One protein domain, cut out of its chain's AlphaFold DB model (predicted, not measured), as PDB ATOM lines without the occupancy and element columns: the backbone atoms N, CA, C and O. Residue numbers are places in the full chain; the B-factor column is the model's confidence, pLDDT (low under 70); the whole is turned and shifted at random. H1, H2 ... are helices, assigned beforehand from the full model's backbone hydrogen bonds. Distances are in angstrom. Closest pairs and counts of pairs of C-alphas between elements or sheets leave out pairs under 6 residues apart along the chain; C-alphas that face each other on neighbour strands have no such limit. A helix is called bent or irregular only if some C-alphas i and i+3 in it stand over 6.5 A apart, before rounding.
ATOM      1  N   GLU A  10     305.937 344.667 394.364       96.94
ATOM      2  CA  GLU A  10     304.492 344.571 394.098       96.94
ATOM      3  C   GLU A  10     303.761 343.918 395.277       96.94
ATOM      4  O   GLU A  10     302.754 344.444 395.758       96.94
ATOM      5  N   GLN A  11     304.290 342.801 395.785       97.81
ATOM      6  CA  GLN A  11     303.725 342.112 396.942       97.81
ATOM      7  C   GLN A  11     303.682 343.026 398.167       97.81
ATOM      8  O   GLN A  11     302.630 343.149 398.795       97.81
ATOM      9  N   ILE A  12     304.779 343.725 398.473       97.88
ATOM     10  CA  ILE A  12     304.838 344.638 399.619       97.88
ATOM     11  C   ILE A  12     303.829 345.785 399.451       97.88
ATOM     12  O   ILE A  12     303.045 346.054 400.364       97.88
ATOM     13  N   ASN A  13     303.764 346.409 398.272       97.88
ATOM     14  CA  ASN A  13     302.790 347.463 397.974       97.88
ATOM     15  C   ASN A  13     301.343 346.987 398.180       97.88
ATOM     16  O   ASN A  13     300.542 347.685 398.813       97.88
ATOM     17  N   ILE A  14     301.007 345.788 397.696       97.81
ATOM     18  CA  ILE A  14     299.688 345.174 397.889       97.81
ATOM     19  C   ILE A  14     299.399 344.933 399.372       97.81
ATOM     20  O   ILE A  14     298.294 345.248 399.822       97.81
ATOM     21  N   LEU A  15     300.358 344.411 400.141       97.69
ATOM     22  CA  LEU A  15     300.193 344.180 401.578       97.69
ATOM     23  C   LEU A  15     299.911 345.485 402.327       97.69
ATOM     24  O   LEU A  15     298.931 345.569 403.076       97.69
ATOM     25  N   LEU A  16     300.699 346.530 402.071       97.44
ATOM     26  CA  LEU A  16     300.498 347.843 402.684       97.44
ATOM     27  C   LEU A  16     299.116 348.417 402.324       97.44
ATOM     28  O   LEU A  16     298.367 348.850 403.204       97.44
ATOM     29  N   LYS A  17     298.716 348.356 401.049       97.19
ATOM     30  CA  LYS A  17     297.389 348.805 400.595       97.19
ATOM     31  C   LYS A  17     296.262 347.994 401.225       97.19
ATOM     32  O   LYS A  17     295.273 348.581 401.661       97.19
ATOM     33  N   CYS A  18     296.401 346.674 401.332       96.56
ATOM     34  CA  CYS A  18     295.418 345.825 402.005       96.56
ATOM     35  C   CYS A  18     295.250 346.228 403.472       96.56
ATOM     36  O   CYS A  18     294.116 346.315 403.955       96.56
ATOM     37  N   TYR A  19     296.351 346.541 404.161       95.50
ATOM     38  CA  TYR A  19     296.301 346.991 405.546       95.50
ATOM     39  C   TYR A  19     295.569 348.329 405.695       95.50
ATOM     40  O   TYR A  19     294.736 348.461 406.593       95.50
ATOM     41  N   TYR A  20     295.833 349.313 404.830       95.06
ATOM     42  CA  TYR A  20     295.250 350.654 404.966       95.06
ATOM     43  C   TYR A  20     293.853 350.800 404.355       95.06
ATOM     44  O   TYR A  20     293.009 351.487 404.925       95.06
ATOM     45  N   LEU A  21     293.578 350.156 403.218       94.75
ATOM     46  CA  LEU A  21     292.295 350.271 402.513       94.75
ATOM     47  C   LEU A  21     291.239 349.282 403.023       94.75
ATOM     48  O   LEU A  21     290.052 349.469 402.737       94.75
ATOM     49  N   LYS A  22     291.652 348.246 403.772       91.81
ATOM     50  CA  LYS A  22     290.809 347.238 404.452       91.81
ATOM     51  C   LYS A  22     289.873 346.412 403.553       91.81
ATOM     52  O   LYS A  22     289.168 345.544 404.053       91.81
ATOM     53  N   ARG A  23     289.824 346.668 402.241       93.12
ATOM     54  CA  ARG A  23     288.950 345.976 401.279       93.12
ATOM     55  C   ARG A  23     289.718 345.630 400.011       93.12
ATOM     56  O   ARG A  23     290.218 346.534 399.343       93.12
ATOM     57  N   TYR A  24     289.723 344.353 399.623       94.12
ATOM     58  CA  TYR A  24     290.385 343.902 398.390       94.12
ATOM     59  C   TYR A  24     289.839 344.580 397.136       94.12
ATOM     60  O   TYR A  24     290.606 344.857 396.228       94.12
ATOM     61  N   THR A  25     288.547 344.915 397.097       96.06
ATOM     62  CA  THR A  25     287.953 345.650 395.971       96.06
ATOM     63  C   THR A  25     288.509 347.064 395.829       96.06
ATOM     64  O   THR A  25     288.694 347.528 394.713       96.06
ATOM     65  N   LYS A  26     288.835 347.738 396.940       96.56
ATOM     66  CA  LYS A  26     289.473 349.062 396.893       96.56
ATOM     67  C   LYS A  26     290.908 348.966 396.386       96.56
ATOM     68  O   LYS A  26     291.285 349.757 395.539       96.56
ATOM     69  N   VAL A  27     291.676 347.989 396.871       96.69
ATOM     70  CA  VAL A  27     293.048 347.739 396.391       96.69
ATOM     71  C   VAL A  27     293.039 347.376 394.902       96.69
ATOM     72  O   VAL A  27     293.802 347.921 394.123       96.69
ATOM     73  N   ALA A  28     292.118 346.508 394.488       96.50
ATOM     74  CA  ALA A  28     291.914 346.125 393.094       96.50
ATOM     75  C   ALA A  28     291.670 347.339 392.181       96.50
ATOM     76  O   ALA A  28     292.270 347.430 391.115       96.50
ATOM     77  N   MET A  29     290.845 348.293 392.627       96.31
ATOM     78  CA  MET A  29     290.611 349.546 391.904       96.31
ATOM     79  C   MET A  29     291.863 350.426 391.823       96.31
ATOM     80  O   MET A  29     292.104 350.998 390.766       96.31
ATOM     81  N   THR A  30     292.660 350.543 392.896       95.62
ATOM     82  CA  THR A  30     293.890 351.361 392.854       95.62
ATOM     83  C   THR A  30     294.965 350.755 391.963       95.62
ATOM     84  O   THR A  30     295.679 351.491 391.299       95.62
ATOM     85  N   GLU A  31     295.050 349.427 391.922       95.31
ATOM     86  CA  GLU A  31     296.059 348.697 391.150       95.31
ATOM     87  C   GLU A  31     295.602 348.324 389.735       95.31
ATOM     88  O   GLU A  31     296.359 347.708 388.991       95.31
ATOM     89  N   ASN A  32     294.356 348.640 389.370       96.25
ATOM     90  CA  ASN A  32     293.737 348.217 388.113       96.25
ATOM     91  C   ASN A  32     293.855 346.694 387.852       96.25
ATOM     92  O   ASN A  32     294.174 346.240 386.752       96.25
ATOM     93  N   ILE A  33     293.604 345.885 388.885       97.44
ATOM     94  CA  ILE A  33     293.581 344.412 388.822       97.44
ATOM     95  C   ILE A  33     292.301 343.863 389.457       97.44
ATOM     96  O   ILE A  33     291.545 344.590 390.089       97.44
ATOM     97  N   SER A  34     292.038 342.560 389.329       97.81
ATOM     98  CA  SER A  34     290.893 341.937 390.003       97.81
ATOM     99  C   SER A  34     291.140 341.739 391.504       97.81
ATOM    100  O   SER A  34     292.267 341.510 391.949       97.81
ATOM    101  N   ALA A  35     290.064 341.739 392.300       97.56
ATOM    102  CA  ALA A  35     290.141 341.446 393.734       97.56
ATOM    103  C   ALA A  35     290.708 340.045 394.025       97.56
ATOM    104  O   ALA A  35     291.390 339.852 395.029       97.56
ATOM    105  N   ASP A  36     290.479 339.072 393.140       97.38
ATOM    106  CA  ASP A  36     291.067 337.740 393.285       97.38
ATOM    107  C   ASP A  36     292.565 337.728 392.968       97.38
ATOM    108  O   ASP A  36     293.314 337.005 393.627       97.38
ATOM    109  N   LYS A  37     293.042 338.575 392.043       97.50
ATOM    110  CA  LYS A  37     294.484 338.765 391.836       97.50
ATOM    111  C   LYS A  37     295.138 339.387 393.075       97.50
ATOM    112  O   LYS A  37     296.172 338.886 393.504       97.50
ATOM    113  N   VAL A  38     294.502 340.376 393.716       97.81
ATOM    114  CA  VAL A  38     294.971 340.945 395.000       97.81
ATOM    115  C   VAL A  38     295.125 339.856 396.065       97.81
ATOM    116  O   VAL A  38     296.173 339.767 396.704       97.81
ATOM    117  N   LYS A  39     294.111 338.994 396.239       96.38
ATOM    118  CA  LYS A  39     294.168 337.874 397.197       96.38
ATOM    119  C   LYS A  39     295.325 336.922 396.899       96.38
ATOM    120  O   LYS A  39     296.033 336.542 397.822       96.38
ATOM    121  N   ARG A  40     295.534 336.557 395.627       96.44
ATOM    122  CA  ARG A  40     296.635 335.668 395.214       96.44
ATOM    123  C   ARG A  40     298.005 336.281 395.498       96.44
ATOM    124  O   ARG A  40     298.866 335.588 396.023       96.44
ATOM    125  N   ILE A  41     298.197 337.568 395.200       97.12
ATOM    126  CA  ILE A  41     299.457 338.270 395.499       97.12
ATOM    127  C   ILE A  41     299.710 338.283 397.011       97.12
ATOM    128  O   ILE A  41     300.804 337.934 397.449       97.12
ATOM    129  N   LYS A  42     298.688 338.627 397.807       95.75
ATOM    130  CA  LYS A  42     298.759 338.626 399.273       95.75
ATOM    131  C   LYS A  42     299.116 337.239 399.828       95.75
ATOM    132  O   LYS A  42     300.008 337.131 400.661       95.75
ATOM    133  N   GLU A  43     298.461 336.187 399.347       94.88
ATOM    134  CA  GLU A  43     298.719 334.811 399.788       94.88
ATOM    135  C   GLU A  43     300.130 334.333 399.417       94.88
ATOM    136  O   GLU A  43     300.818 333.739 400.246       94.88
ATOM    137  N   ASN A  44     300.607 334.652 398.211       94.31
ATOM    138  CA  ASN A  44     301.978 334.337 397.801       94.31
ATOM    139  C   ASN A  44     303.008 335.037 398.698       94.31
ATOM    140  O   ASN A  44     303.965 334.404 399.138       94.31
ATOM    141  N   ALA A  45     302.772 336.309 399.030       95.50
ATOM    142  CA  ALA A  45     303.621 337.066 399.945       95.50
ATOM    143  C   ALA A  45     303.671 336.417 401.340       95.50
ATOM    144  O   ALA A  45     304.744 336.221 401.916       95.50
ATOM    145  N   PHE A  46     302.515 336.012 401.873       95.06
ATOM    146  CA  PHE A  46     302.438 335.325 403.163       95.06
ATOM    147  C   PHE A  46     303.100 333.961 403.148       95.06
ATOM    148  O   PHE A  46     303.754 333.605 404.125       95.06
ATOM    149  N   ARG A  47     302.987 333.211 402.052       92.25
ATOM    150  CA  ARG A  47     303.691 331.941 401.896       92.25
ATOM    151  C   ARG A  47     305.205 332.136 401.996       92.25
ATOM    152  O   ARG A  47     305.844 331.375 402.720       92.25
ATOM    153  N   SER A  48     305.772 333.157 401.350       92.88
ATOM    154  CA  SER A  48     307.208 333.462 401.458       92.88
ATOM    155  C   SER A  48     307.618 333.800 402.896       92.88
ATOM    156  O   SER A  48     308.595 333.244 403.403       92.88
ATOM    157  N   ILE A  49     306.833 334.628 403.597       94.44
ATOM    158  CA  ILE A  49     307.091 334.977 405.005       94.44
ATOM    159  C   ILE A  49     306.996 333.740 405.907       94.44
ATOM    160  O   ILE A  49     307.904 333.494 406.698       94.44
ATOM    161  N   ARG A  50     305.942 332.926 405.764       93.19
ATOM    162  CA  ARG A  50     305.755 331.685 406.532       93.19
ATOM    163  C   ARG A  50     306.919 330.725 406.350       93.19
ATOM    164  O   ARG A  50     307.394 330.148 407.320       93.19
ATOM    165  N   LEU A  51     307.391 330.550 405.118       91.56
ATOM    166  CA  LEU A  51     308.507 329.655 404.829       91.56
ATOM    167  C   LEU A  51     309.806 330.132 405.484       91.56
ATOM    168  O   LEU A  51     310.540 329.312 406.036       91.56
ATOM    169  N   ALA A  52     310.085 331.435 405.453       92.88
ATOM    170  CA  ALA A  52     311.239 332.010 406.137       92.88
ATOM    171  C   ALA A  52     311.104 331.908 407.670       92.88
ATOM    172  O   ALA A  52     312.045 331.520 408.364       92.88
ATOM    173  N   TYR A  53     309.911 332.167 408.204       93.56
ATOM    174  CA  TYR A  53     309.638 332.104 409.637       93.56
ATOM    175  C   TYR A  53     309.584 330.674 410.197       93.56
ATOM    176  O   TYR A  53     309.920 330.472 411.363       93.56
ATOM    177  N   SER A  54     309.242 329.662 409.390       90.62
ATOM    178  CA  SER A  54     309.016 328.290 409.872       90.62
ATOM    179  C   SER A  54     310.201 327.704 410.641       90.62
ATOM    180  O   SER A  54     310.004 326.980 411.614       90.62
ATOM    181  N   LYS A  55     311.437 328.064 410.269       88.00
ATOM    182  CA  LYS A  55     312.654 327.653 410.987       88.00
ATOM    183  C   LYS A  55     312.691 328.199 412.420       88.00
ATOM    184  O   LYS A  55     313.010 327.447 413.336       88.00
ATOM    185  N   SER A  56     312.335 329.468 412.625       89.31
ATOM    186  CA  SER A  56     312.221 330.075 413.963       89.31
ATOM    187  C   SER A  56     311.023 329.519 414.730       89.31
ATOM    188  O   SER A  56     311.158 329.166 415.901       89.31
ATOM    189  N   TYR A  57     309.881 329.371 414.056       90.06
ATOM    190  CA  TYR A  57     308.650 328.852 414.649       90.06
ATOM    191  C   TYR A  57     308.830 327.432 415.208       90.06
ATOM    192  O   TYR A  57     308.499 327.175 416.362       90.06
ATOM    193  N   MET A  58     309.462 326.525 414.450       89.56
ATOM    194  CA  MET A  58     309.777 325.161 414.911       89.56
ATOM    195  C   MET A  58     310.729 325.127 416.120       89.56
ATOM    196  O   MET A  58     310.781 324.129 416.833       89.56
ATOM    197  N   GLN A  59     311.479 326.203 416.365       89.81
ATOM    198  CA  GLN A  59     312.347 326.358 417.537       89.81
ATOM    199  C   GLN A  59     311.631 327.030 418.723       89.81
ATOM    200  O   GLN A  59     312.280 327.342 419.721       89.81
ATOM    201  N   GLY A  60     310.325 327.303 418.618       90.38
ATOM    202  CA  GLY A  60     309.552 328.025 419.633       90.38
ATOM    203  C   GLY A  60     309.930 329.505 419.760       90.38
ATOM    204  O   GLY A  60     309.646 330.130 420.782       90.38
ATOM    205  N   LYS A  61     310.607 330.073 418.754       92.44
ATOM    206  CA  LYS A  61     310.999 331.486 418.747       92.44
ATOM    207  C   LYS A  61     309.875 332.329 418.164       92.44
ATOM    208  O   LYS A  61     309.289 331.966 417.147       92.44
ATOM    209  N   ARG A  62     309.635 333.483 418.789       93.06
ATOM    210  CA  ARG A  62     308.736 334.515 418.258       93.06
ATOM    211  C   ARG A  62     309.254 335.047 416.924       93.06
ATOM    212  O   ARG A  62     310.448 334.942 416.632       93.06
ATOM    213  N   PHE A  63     308.353 335.643 416.151       95.25
ATOM    214  CA  PHE A  63     308.723 336.357 414.941       95.25
ATOM    215  C   PHE A  63     309.684 337.501 415.268       95.25
ATOM    216  O   PHE A  63     309.462 338.273 416.201       95.25
ATOM    217  N   ASP A  64     310.752 337.576 414.486       96.19
ATOM    218  CA  ASP A  64     311.775 338.611 414.543       96.19
ATOM    219  C   ASP A  64     312.190 338.907 413.103       96.19
ATOM    220  O   ASP A  64     312.676 338.016 412.396       96.19
ATOM    221  N   GLY A  65     311.957 340.137 412.646       95.44
ATOM    222  CA  GLY A  65     312.160 340.538 411.259       95.44
ATOM    223  C   GLY A  65     313.588 340.308 410.779       95.44
ATOM    224  O   GLY A  65     313.781 339.913 409.633       95.44
ATOM    225  N   LYS A  66     314.588 340.456 411.658       96.44
ATOM    226  CA  LYS A  66     315.992 340.190 411.321       96.44
ATOM    227  C   LYS A  66     316.242 338.699 411.090       96.44
ATOM    228  O   LYS A  66     316.803 338.332 410.062       96.44
ATOM    229  N   ALA A  67     315.799 337.831 411.997       95.62
ATOM    230  CA  ALA A  67     315.931 336.384 411.827       95.62
ATOM    231  C   ALA A  67     315.168 335.879 410.590       95.62
ATOM    232  O   ALA A  67     315.643 335.000 409.871       95.62
ATOM    233  N   VAL A  68     313.987 336.440 410.320       95.31
ATOM    234  CA  VAL A  68     313.178 336.083 409.148       95.31
ATOM    235  C   VAL A  68     313.840 336.549 407.854       95.31
ATOM    236  O   VAL A  68     313.847 335.782 406.894       95.31
ATOM    237  N   LEU A  69     314.438 337.743 407.826       96.31
ATOM    238  CA  LEU A  69     315.217 338.227 406.682       96.31
ATOM    239  C   LEU A  69     316.380 337.275 406.371       96.31
ATOM    240  O   LEU A  69     316.505 336.806 405.243       96.31
ATOM    241  N   GLN A  70     317.138 336.879 407.396       95.81
ATOM    242  CA  GLN A  70     318.247 335.930 407.258       95.81
ATOM    243  C   GLN A  70     317.788 334.579 406.706       95.81
ATOM    244  O   GLN A  70     318.355 334.059 405.748       95.81
ATOM    245  N   HIS A  71     316.713 334.016 407.259       94.69
ATOM    246  CA  HIS A  71     316.157 332.758 406.762       94.69
ATOM    247  C   HIS A  71     315.575 332.878 405.349       94.69
ATOM    248  O   HIS A  71     315.584 331.905 404.594       94.69
ATOM    249  N   MET A  72     315.056 334.049 404.977       95.00
ATOM    250  CA  MET A  72     314.597 334.319 403.619       95.00
ATOM    251  C   MET A  72     315.780 334.337 402.646       95.00
ATOM    252  O   MET A  72     315.705 333.662 401.621       95.00
ATOM    253  N   ALA A  73     316.882 335.010 402.991       94.94
ATOM    254  CA  ALA A  73     318.108 335.038 402.191       94.94
ATOM    255  C   ALA A  73     318.686 333.625 401.993       94.94
ATOM    256  O   ALA A  73     318.863 333.184 400.854       94.94
ATOM    257  N   GLU A  74     318.835 332.862 403.088       93.88
ATOM    258  CA  GLU A  74     319.275 331.458 403.067       93.88
ATOM    259  C   GLU A  74     318.449 330.612 402.084       93.88
ATOM    260  O   GLU A  74     318.991 329.816 401.316       93.88
ATOM    261  N   ARG A  75     317.121 330.786 402.084       91.69
ATOM    262  CA  ARG A  75     316.208 330.037 401.204       91.69
ATOM    263  C   ARG A  75     316.289 330.459 399.743       91.69
ATOM    264  O   ARG A  75     316.085 329.616 398.870       91.69
ATOM    265  N   CYS A  76     316.553 331.734 399.488       92.00
ATOM    266  CA  CYS A  76     316.721 332.273 398.141       92.00
ATOM    267  C   CYS A  76     318.115 331.961 397.566       92.00
ATOM    268  O   CYS A  76     318.322 332.108 396.363       92.00
ATOM    269  N   GLY A  77     319.050 331.487 398.398       94.06
ATOM    270  CA  GLY A  77     320.423 331.189 397.994       94.06
ATOM    271  C   GLY A  77     321.266 332.444 397.755       94.06
ATOM    272  O   GLY A  77     322.173 332.398 396.930       94.06
ATOM    273  N   ILE A  78     320.944 333.537 398.452       95.06
ATOM    274  CA  ILE A  78     321.650 334.829 398.415       95.06
ATOM    275  C   ILE A  78     322.102 335.211 399.829       95.06
ATOM    276  O   ILE A  78     321.656 334.603 400.807       95.06
ATOM    277  N   THR A  79     322.992 336.193 399.956       95.62
ATOM    278  CA  THR A  79     323.447 336.656 401.275       95.62
ATOM    279  C   THR A  79     322.423 337.572 401.956       95.62
ATOM    280  O   THR A  79     321.514 338.112 401.319       95.62
ATOM    281  N   ASP A  80     322.560 337.744 403.276       94.12
ATOM    282  CA  ASP A  80     321.736 338.679 404.060       94.12
ATOM    283  C   ASP A  80     321.908 340.117 403.539       94.12
ATOM    284  O   ASP A  80     320.942 340.865 403.414       94.12
ATOM    285  N   GLU A  81     323.131 340.484 403.144       95.62
ATOM    286  CA  GLU A  81     323.453 341.791 402.569       95.62
ATOM    287  C   GLU A  81     322.789 342.000 401.204       95.62
ATOM    288  O   GLU A  81     322.242 343.073 400.956       95.62
ATOM    289  N   GLU A  82     322.793 340.983 400.335       96.38
ATOM    290  CA  GLU A  82     322.137 341.049 399.024       96.38
ATOM    291  C   GLU A  82     320.621 341.219 399.172       96.38
ATOM    292  O   GLU A  82     320.027 342.083 398.527       96.38
ATOM    293  N   LEU A  83     319.986 340.437 400.051       96.62
ATOM    294  CA  LEU A  83     318.549 340.564 400.289       96.62
ATOM    295  C   LEU A  83     318.193 341.899 400.955       96.62
ATOM    296  O   LEU A  83     317.185 342.513 400.600       96.62
ATOM    297  N   THR A  84     319.019 342.356 401.898       96.81
ATOM    298  CA  THR A  84     318.846 343.660 402.546       96.81
ATOM    299  C   THR A  84     318.916 344.782 401.517       96.81
ATOM    300  O   THR A  84     318.021 345.618 401.499       96.81
ATOM    301  N   ALA A  85     319.897 344.760 400.609       97.25
ATOM    302  CA  ALA A  85     320.015 345.754 399.544       97.25
ATOM    303  C   ALA A  85     318.775 345.778 398.633       97.25
ATOM    304  O   ALA A  85     318.244 346.849 398.353       97.25
ATOM    305  N   ILE A  86     318.249 344.607 398.251       97.44
ATOM    306  CA  ILE A  86     317.000 344.509 397.473       97.44
ATOM    307  C   ILE A  86     315.834 345.173 398.222       97.44
ATOM    308  O   ILE A  86     315.031 345.895 397.631       97.44
ATOM    309  N   PHE A  87     315.714 344.929 399.527       97.94
ATOM    310  CA  PHE A  87     314.624 345.491 400.325       97.94
ATOM    311  C   PHE A  87     314.805 346.992 400.568       97.94
ATOM    312  O   PHE A  87     313.814 347.721 400.567       97.94
ATOM    313  N   ASP A  88     316.038 347.461 400.736       97.25
ATOM    314  CA  ASP A  88     316.355 348.882 400.864       97.25
ATOM    315  C   ASP A  88     316.015 349.637 399.568       97.25
ATOM    316  O   ASP A  88     315.398 350.705 399.631       97.25
ATOM    317  N   ASP A  89     316.291 349.047 398.399       97.94
ATOM    318  CA  ASP A  89     315.857 349.576 397.100       97.94
ATOM    319  C   ASP A  89     314.324 349.651 397.014       97.94
ATOM    320  O   ASP A  89     313.766 350.680 396.626       97.94
ATOM    321  N   TYR A  90     313.615 348.605 397.455       98.12
ATOM    322  CA  TYR A  90     312.147 348.606 397.509       98.12
ATOM    323  C   TYR A  90     311.589 349.678 398.445       98.12
ATOM    324  O   TYR A  90     310.578 350.309 398.131       98.12
ATOM    325  N   ILE A  91     312.230 349.900 399.592       97.88
ATOM    326  CA  ILE A  91     311.855 350.948 400.543       97.88
ATOM    327  C   ILE A  91     312.071 352.326 399.917       97.88
ATOM    328  O   ILE A  91     311.179 353.177 399.995       97.88
ATOM    329  N   ALA A  92     313.218 352.552 399.275       97.62
ATOM    330  CA  ALA A  92     313.525 353.805 398.598       97.62
ATOM    331  C   ALA A  92     312.525 354.091 397.466       97.62
ATOM    332  O   ALA A  92     311.935 355.175 397.425       97.62
ATOM    333  N   GLU A  93     312.261 353.108 396.601       97.88
ATOM    334  CA  GLU A  93     311.284 353.221 395.515       97.88
ATOM    335  C   GLU A  93     309.866 353.445 396.061       97.88
ATOM    336  O   GLU A  93     309.150 354.351 395.629       97.88
ATOM    337  N   GLY A  94     309.473 352.688 397.086       97.12
ATOM    338  CA  GLY A  94     308.189 352.829 397.762       97.12
ATOM    339  C   GLY A  94     307.961 354.234 398.320       97.12
ATOM    340  O   GLY A  94     306.889 354.812 398.111       97.12
ATOM    341  N   LEU A  95     308.978 354.814 398.966       96.94
ATOM    342  CA  LEU A  95     308.958 356.176 399.511       96.94
ATOM    343  C   LEU A  95     309.007 357.273 398.435       96.94
ATOM    344  O   LEU A  95     308.536 358.380 398.698       96.94
ATOM    345  N   ALA A  96     309.547 356.990 397.248       97.00
ATOM    346  CA  ALA A  96     309.582 357.921 396.117       97.00
ATOM    347  C   ALA A  96     308.343 357.827 395.200       97.00
ATOM    348  O   ALA A  96     308.081 358.741 394.419       97.00
ATOM    349  N   SER A  97     307.573 356.741 395.293       94.69
ATOM    350  CA  SER A  97     306.411 356.468 394.439       94.69
ATOM    351  C   SER A  97     305.108 357.127 394.921       94.69
ATOM    352  O   SER A  97     305.001 357.667 396.024       94.69
ATOM    353  N   GLU A  98     304.039 356.974 394.137       92.81
ATOM    354  CA  GLU A  98     302.664 357.298 394.553       92.81
ATOM    355  C   GLU A  98     302.185 356.509 395.793       92.81
ATOM    356  O   GLU A  98     301.222 356.896 396.465       92.81
ATOM    357  N   ASN A  99     302.882 355.422 396.146       93.56
ATOM    358  CA  ASN A  99     302.590 354.609 397.324       93.56
ATOM    359  C   ASN A  99     303.196 355.172 398.609       93.56
ATOM    360  O   ASN A  99     302.882 354.651 399.682       93.56
ATOM    361  N   LYS A 100     303.992 356.248 398.530       96.12
ATOM    362  CA  LYS A 100     304.695 356.890 399.653       96.12
ATOM    363  C   LYS A 100     303.859 356.981 400.931       96.12
ATOM    364  O   LYS A 100     304.312 356.570 401.995       96.12
ATOM    365  N   ARG A 101     302.596 357.413 400.823       95.75
ATOM    366  CA  ARG A 101     301.664 357.559 401.963       95.75
ATOM    367  C   ARG A 101     301.452 356.283 402.792       95.75
ATOM    368  O   ARG A 101     301.032 356.365 403.946       95.75
ATOM    369  N   TYR A 102     301.662 355.110 402.197       95.62
ATOM    370  CA  TYR A 102     301.556 353.817 402.868       95.62
ATOM    371  C   TYR A 102     302.893 353.393 403.487       95.62
ATOM    372  O   TYR A 102     302.900 352.888 404.609       95.62
ATOM    373  N   TRP A 103     304.002 353.658 402.793       97.19
ATOM    374  CA  TRP A 103     305.367 353.364 403.243       97.19
ATOM    375  C   TRP A 103     305.807 354.236 404.423       97.19
ATOM    376  O   TRP A 103     306.381 353.738 405.387       97.19
ATOM    377  N   GLU A 104     305.465 355.528 404.423       94.88
ATOM    378  CA  GLU A 104     305.853 356.467 405.489       94.88
ATOM    379  C   GLU A 104     305.332 356.079 406.879       94.88
ATOM    380  O   GLU A 104     305.902 356.485 407.896       94.88
ATOM    381  N   ARG A 105     304.262 355.283 406.923       93.06
ATOM    382  CA  ARG A 105     303.587 354.840 408.145       93.06
ATOM    383  C   ARG A 105     304.180 353.563 408.752       93.06
ATOM    384  O   ARG A 105     303.719 353.138 409.811       93.06
ATOM    385  N   ILE A 106     305.161 352.946 408.095       94.88
ATOM    386  CA  ILE A 106     305.917 351.831 408.672       94.88
ATOM    387  C   ILE A 106     306.659 352.352 409.911       94.88
ATOM    388  O   ILE A 106     307.283 353.420 409.877       94.88
ATOM    389  N   LYS A 107     306.541 351.616 411.025       91.06
ATOM    390  CA  LYS A 107     307.248 351.936 412.271       91.06
ATOM    391  C   LYS A 107     308.752 351.828 412.012       91.06
ATOM    392  O   LYS A 107     309.202 350.816 411.493       91.06
ATOM    393  N   LYS A 108     309.501 352.864 412.380       94.06
ATOM    394  CA  LYS A 108     310.943 352.972 412.145       94.06
ATOM    395  C   LYS A 108     311.618 353.696 413.297       94.06
ATOM    396  O   LYS A 108     311.028 354.615 413.868       94.06
ATOM    397  N   LYS A 109     312.839 353.289 413.631       90.31
ATOM    398  CA  LYS A 109     313.695 353.987 414.604       90.31
ATOM    399  C   LYS A 109     314.482 355.131 413.959       90.31
ATOM    400  O   LYS A 109     314.769 356.116 414.630       90.31
ATOM    401  N   GLY A 110     314.835 354.984 412.682       90.81
ATOM    402  CA  GLY A 110     315.563 355.981 411.897       90.81
ATOM    403  C   GLY A 110     314.664 356.847 411.009       90.81
ATOM    404  O   GLY A 110     313.441 356.870 411.146       90.81
ATOM    405  N   ASN A 111     315.290 357.548 410.059       89.62
ATOM    406  CA  ASN A 111     314.591 358.410 409.097       89.62
ATOM    407  C   ASN A 111     313.768 357.614 408.070       89.62
ATOM    408  O   ASN A 111     312.688 358.048 407.672       89.62
ATOM    409  N   ILE A 112     314.260 356.438 407.677       94.25
ATOM    410  CA  ILE A 112     313.587 355.476 406.794       94.25
ATOM    411  C   ILE A 112     313.501 354.120 407.509       94.25
ATOM    412  O   ILE A 112     314.319 353.873 408.401       94.25
ATOM    413  N   PRO A 113     312.494 353.278 407.205       96.44
ATOM    414  CA  PRO A 113     312.439 351.938 407.772       96.44
ATOM    415  C   PRO A 113     313.576 351.083 407.210       96.44
ATOM    416  O   PRO A 113     314.010 351.291 406.083       96.44
ATOM    417  N   THR A 114     314.027 350.117 407.997       97.31
ATOM    418  CA  THR A 114     314.931 349.045 407.554       97.31
ATOM    419  C   THR A 114     314.148 347.848 407.003       97.31
ATOM    420  O   THR A 114     312.960 347.689 407.294       97.31
ATOM    421  N   ALA A 115     314.819 346.952 406.269       97.00
ATOM    422  CA  ALA A 115     314.239 345.688 405.799       97.00
ATOM    423  C   ALA A 115     313.610 344.844 406.932       97.00
ATOM    424  O   ALA A 115     312.500 344.326 406.790       97.00
ATOM    425  N   ALA A 116     314.278 344.755 408.086       97.25
ATOM    426  CA  ALA A 116     313.759 344.042 409.255       97.25
ATOM    427  C   ALA A 116     312.512 344.726 409.844       97.25
ATOM    428  O   ALA A 116     311.518 344.055 410.110       97.25
ATOM    429  N   GLU A 117     312.521 346.057 409.984       98.06
ATOM    430  CA  GLU A 117     311.361 346.812 410.483       98.06
ATOM    431  C   GLU A 117     310.155 346.724 409.537       98.06
ATOM    432  O   GLU A 117     309.009 346.707 409.991       98.06
ATOM    433  N   LEU A 118     310.392 346.641 408.223       97.69
ATOM    434  CA  LEU A 118     309.347 346.365 407.241       97.69
ATOM    435  C   LEU A 118     308.706 344.990 407.488       97.69
ATOM    436  O   LEU A 118     307.478 344.891 407.514       97.69
ATOM    437  N   LEU A 119     309.514 343.945 407.689       97.31
ATOM    438  CA  LEU A 119     309.014 342.596 407.977       97.31
ATOM    439  C   LEU A 119     308.261 342.536 409.311       97.31
ATOM    440  O   LEU A 119     307.160 341.986 409.352       97.31
ATOM    441  N   ASP A 120     308.800 343.156 410.363       97.31
ATOM    442  CA  ASP A 120     308.132 343.272 411.664       97.31
ATOM    443  C   ASP A 120     306.788 343.990 411.537       97.31
ATOM    444  O   ASP A 120     305.783 343.556 412.097       97.31
ATOM    445  N   PHE A 121     306.740 345.081 410.767       96.81
ATOM    446  CA  PHE A 121     305.502 345.808 410.519       96.81
ATOM    447  C   PHE A 121     304.476 344.943 409.783       96.81
ATOM    448  O   PHE A 121     303.311 344.920 410.174       96.81
ATOM    449  N   ILE A 122     304.885 344.239 408.721       96.69
ATOM    450  CA  ILE A 122     303.990 343.345 407.976       96.69
ATOM    451  C   ILE A 122     303.435 342.267 408.908       96.69
ATOM    452  O   ILE A 122     302.222 342.057 408.924       96.69
ATOM    453  N   TYR A 123     304.289 341.627 409.706       95.88
ATOM    454  CA  TYR A 123     303.854 340.595 410.638       95.88
ATOM    455  C   TYR A 123     302.909 341.150 411.714       95.88
ATOM    456  O   TYR A 123     301.805 340.641 411.842       95.88
ATOM    457  N   ASP A 124     303.230 342.273 412.368       95.25
ATOM    458  CA  ASP A 124     302.345 342.950 413.343       95.25
ATOM    459  C   ASP A 124     300.949 343.260 412.766       95.25
ATOM    460  O   ASP A 124     299.959 343.351 413.493       95.25
ATOM    461  N   LYS A 125     300.839 343.463 411.445       94.81
ATOM    462  CA  LYS A 125     299.559 343.783 410.790       94.81
ATOM    463  C   LYS A 125     298.794 342.570 410.290       94.81
ATOM    464  O   LYS A 125     297.589 342.695 410.059       94.81
ATOM    465  N   PHE A 126     299.473 341.445 410.107       94.56
ATOM    466  CA  PHE A 126     298.932 340.266 409.444       94.56
ATOM    467  C   PHE A 126     299.237 338.955 410.178       94.56
ATOM    468  O   PHE A 126     299.054 337.897 409.592       94.56
ATOM    469  N   GLU A 127     299.642 339.005 411.449       92.38
ATOM    470  CA  GLU A 127     300.012 337.849 412.278       92.38
ATOM    471  C   GLU A 127     299.000 336.709 412.157       92.38
ATOM    472  O   GLU A 127     299.367 335.610 411.762       92.38
ATOM    473  N   VAL A 128     297.709 336.987 412.370       88.00
ATOM    474  CA  VAL A 128     296.645 335.971 412.280       88.00
ATOM    475  C   VAL A 128     296.560 335.337 410.888       88.00
ATOM    476  O   VAL A 128     296.354 334.133 410.779       88.00
ATOM    477  N   ASP A 129     296.739 336.118 409.819       88.44
ATOM    478  CA  ASP A 129     296.711 335.584 408.452       88.44
ATOM    479  C   ASP A 129     297.993 334.788 408.122       88.44
ATOM    480  O   ASP A 129     297.970 333.870 407.302       88.44
TER     481      ASP A 129
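AT A GLANCE: This is residues 10 to 129 of the 135 residues of an uncharacterized protein of Erysipelotrichaceae bacterium 2_2_44A (UniProt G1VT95). The two longest helices, H3 and H5, make the long sides of a U, with H4 across its closed end; H1 begins in the space between the sides, H7 crosses over one face of the U from the corner of H4 and H5 toward H3, and H2 and H6 sit at the open end, H2 by the start of H3 and H6 by the end of H5. The helices mostly cross one another. The printed part has 120 residues, with seven named helices, H1 to H7 in that order, and no named strand: all helix. It is compact and rounded, with a radius of gyration of the C-alphas of 14.2 A and spans of 39 by 30 by 24 A.

IN THESE COORDINATES: H1, residues 10 to 21, begins with C-alpha 10 at (304.492, 344.571, 394.098) and is 15.9 A long from first to last C-alpha. H2 is residues 24 to 31. H3, residues 35 to 57, is 30.6 A long, from C-alpha 35 at (290.141, 341.446, 393.734), with a kink of 36 degrees near residue 51. H4 is residues 65 to 76, 16.2 A. H5 is residues 80 to 96, 24.1 A. H6 is residues 100 to 103. H7, residues 115 to 129, is 20.4 A long and ends with C-alpha 129 at (296.711, 335.584, 408.452). H3 is only just irregular, C-alphas 52 and 55 being 6.7 A apart; H7 is irregular, with C-alphas 125 and 128 8.5 A apart.

HOW THE PARTS SIT: H1 is the hub, touching H2, H3, H6 and H7. Its closest C-alphas to H2 are those of Lys 17 and Val 27, 6.1 A, at a steep tilt of 54 degrees, opposite ways. Residues 11 to 15 alone touch H3, about perpendicular at 74 degrees; the closest C-alphas are those of Gln 11 and Ala 45, 5.9 A. H1 and H7 only just touch, with 3 pairs of C-alphas within 8 A, the closest those of Tyr 19 and Lys 125, 7.0 A. H1 touches H6 at the C-alphas of Leu 16 and Tyr 102, 6.1 A. H2 touches H3 at the C-alphas of Ala 28 and Ala 35, 5.0 A. H4 touches H3, at Ala 52 and Met 72, C-alphas 4.8 A apart, about perpendicular at 80 degrees. It also touches H7, with the C-alphas of Gly 65 and Ala 116 4.3 A apart, and H5, with those of Ala 73 and Asp 80 5.5 A apart. H5 touches H7 at the C-alphas of Phe 87 and Ala 115, 5.5 A, and H6 at those of Gly 94 and Lys 100, 5.7 A. H3 and H5 are apart. Every O i to N i+4 pair is within hydrogen-bond range in H1, H2, H4 and H5; H3 has 17 of 19 and H7 9 of 11, and H6 is too short for such a pair.

THE WHOLE: The C-alphas farthest apart, those of Asn 32 and Gln 59, are 41.1 A apart. The printed part has no cut, and its one long link joins H6 to H7. Mean pLDDT of the printed part is 95.1; no printed residue is under 70.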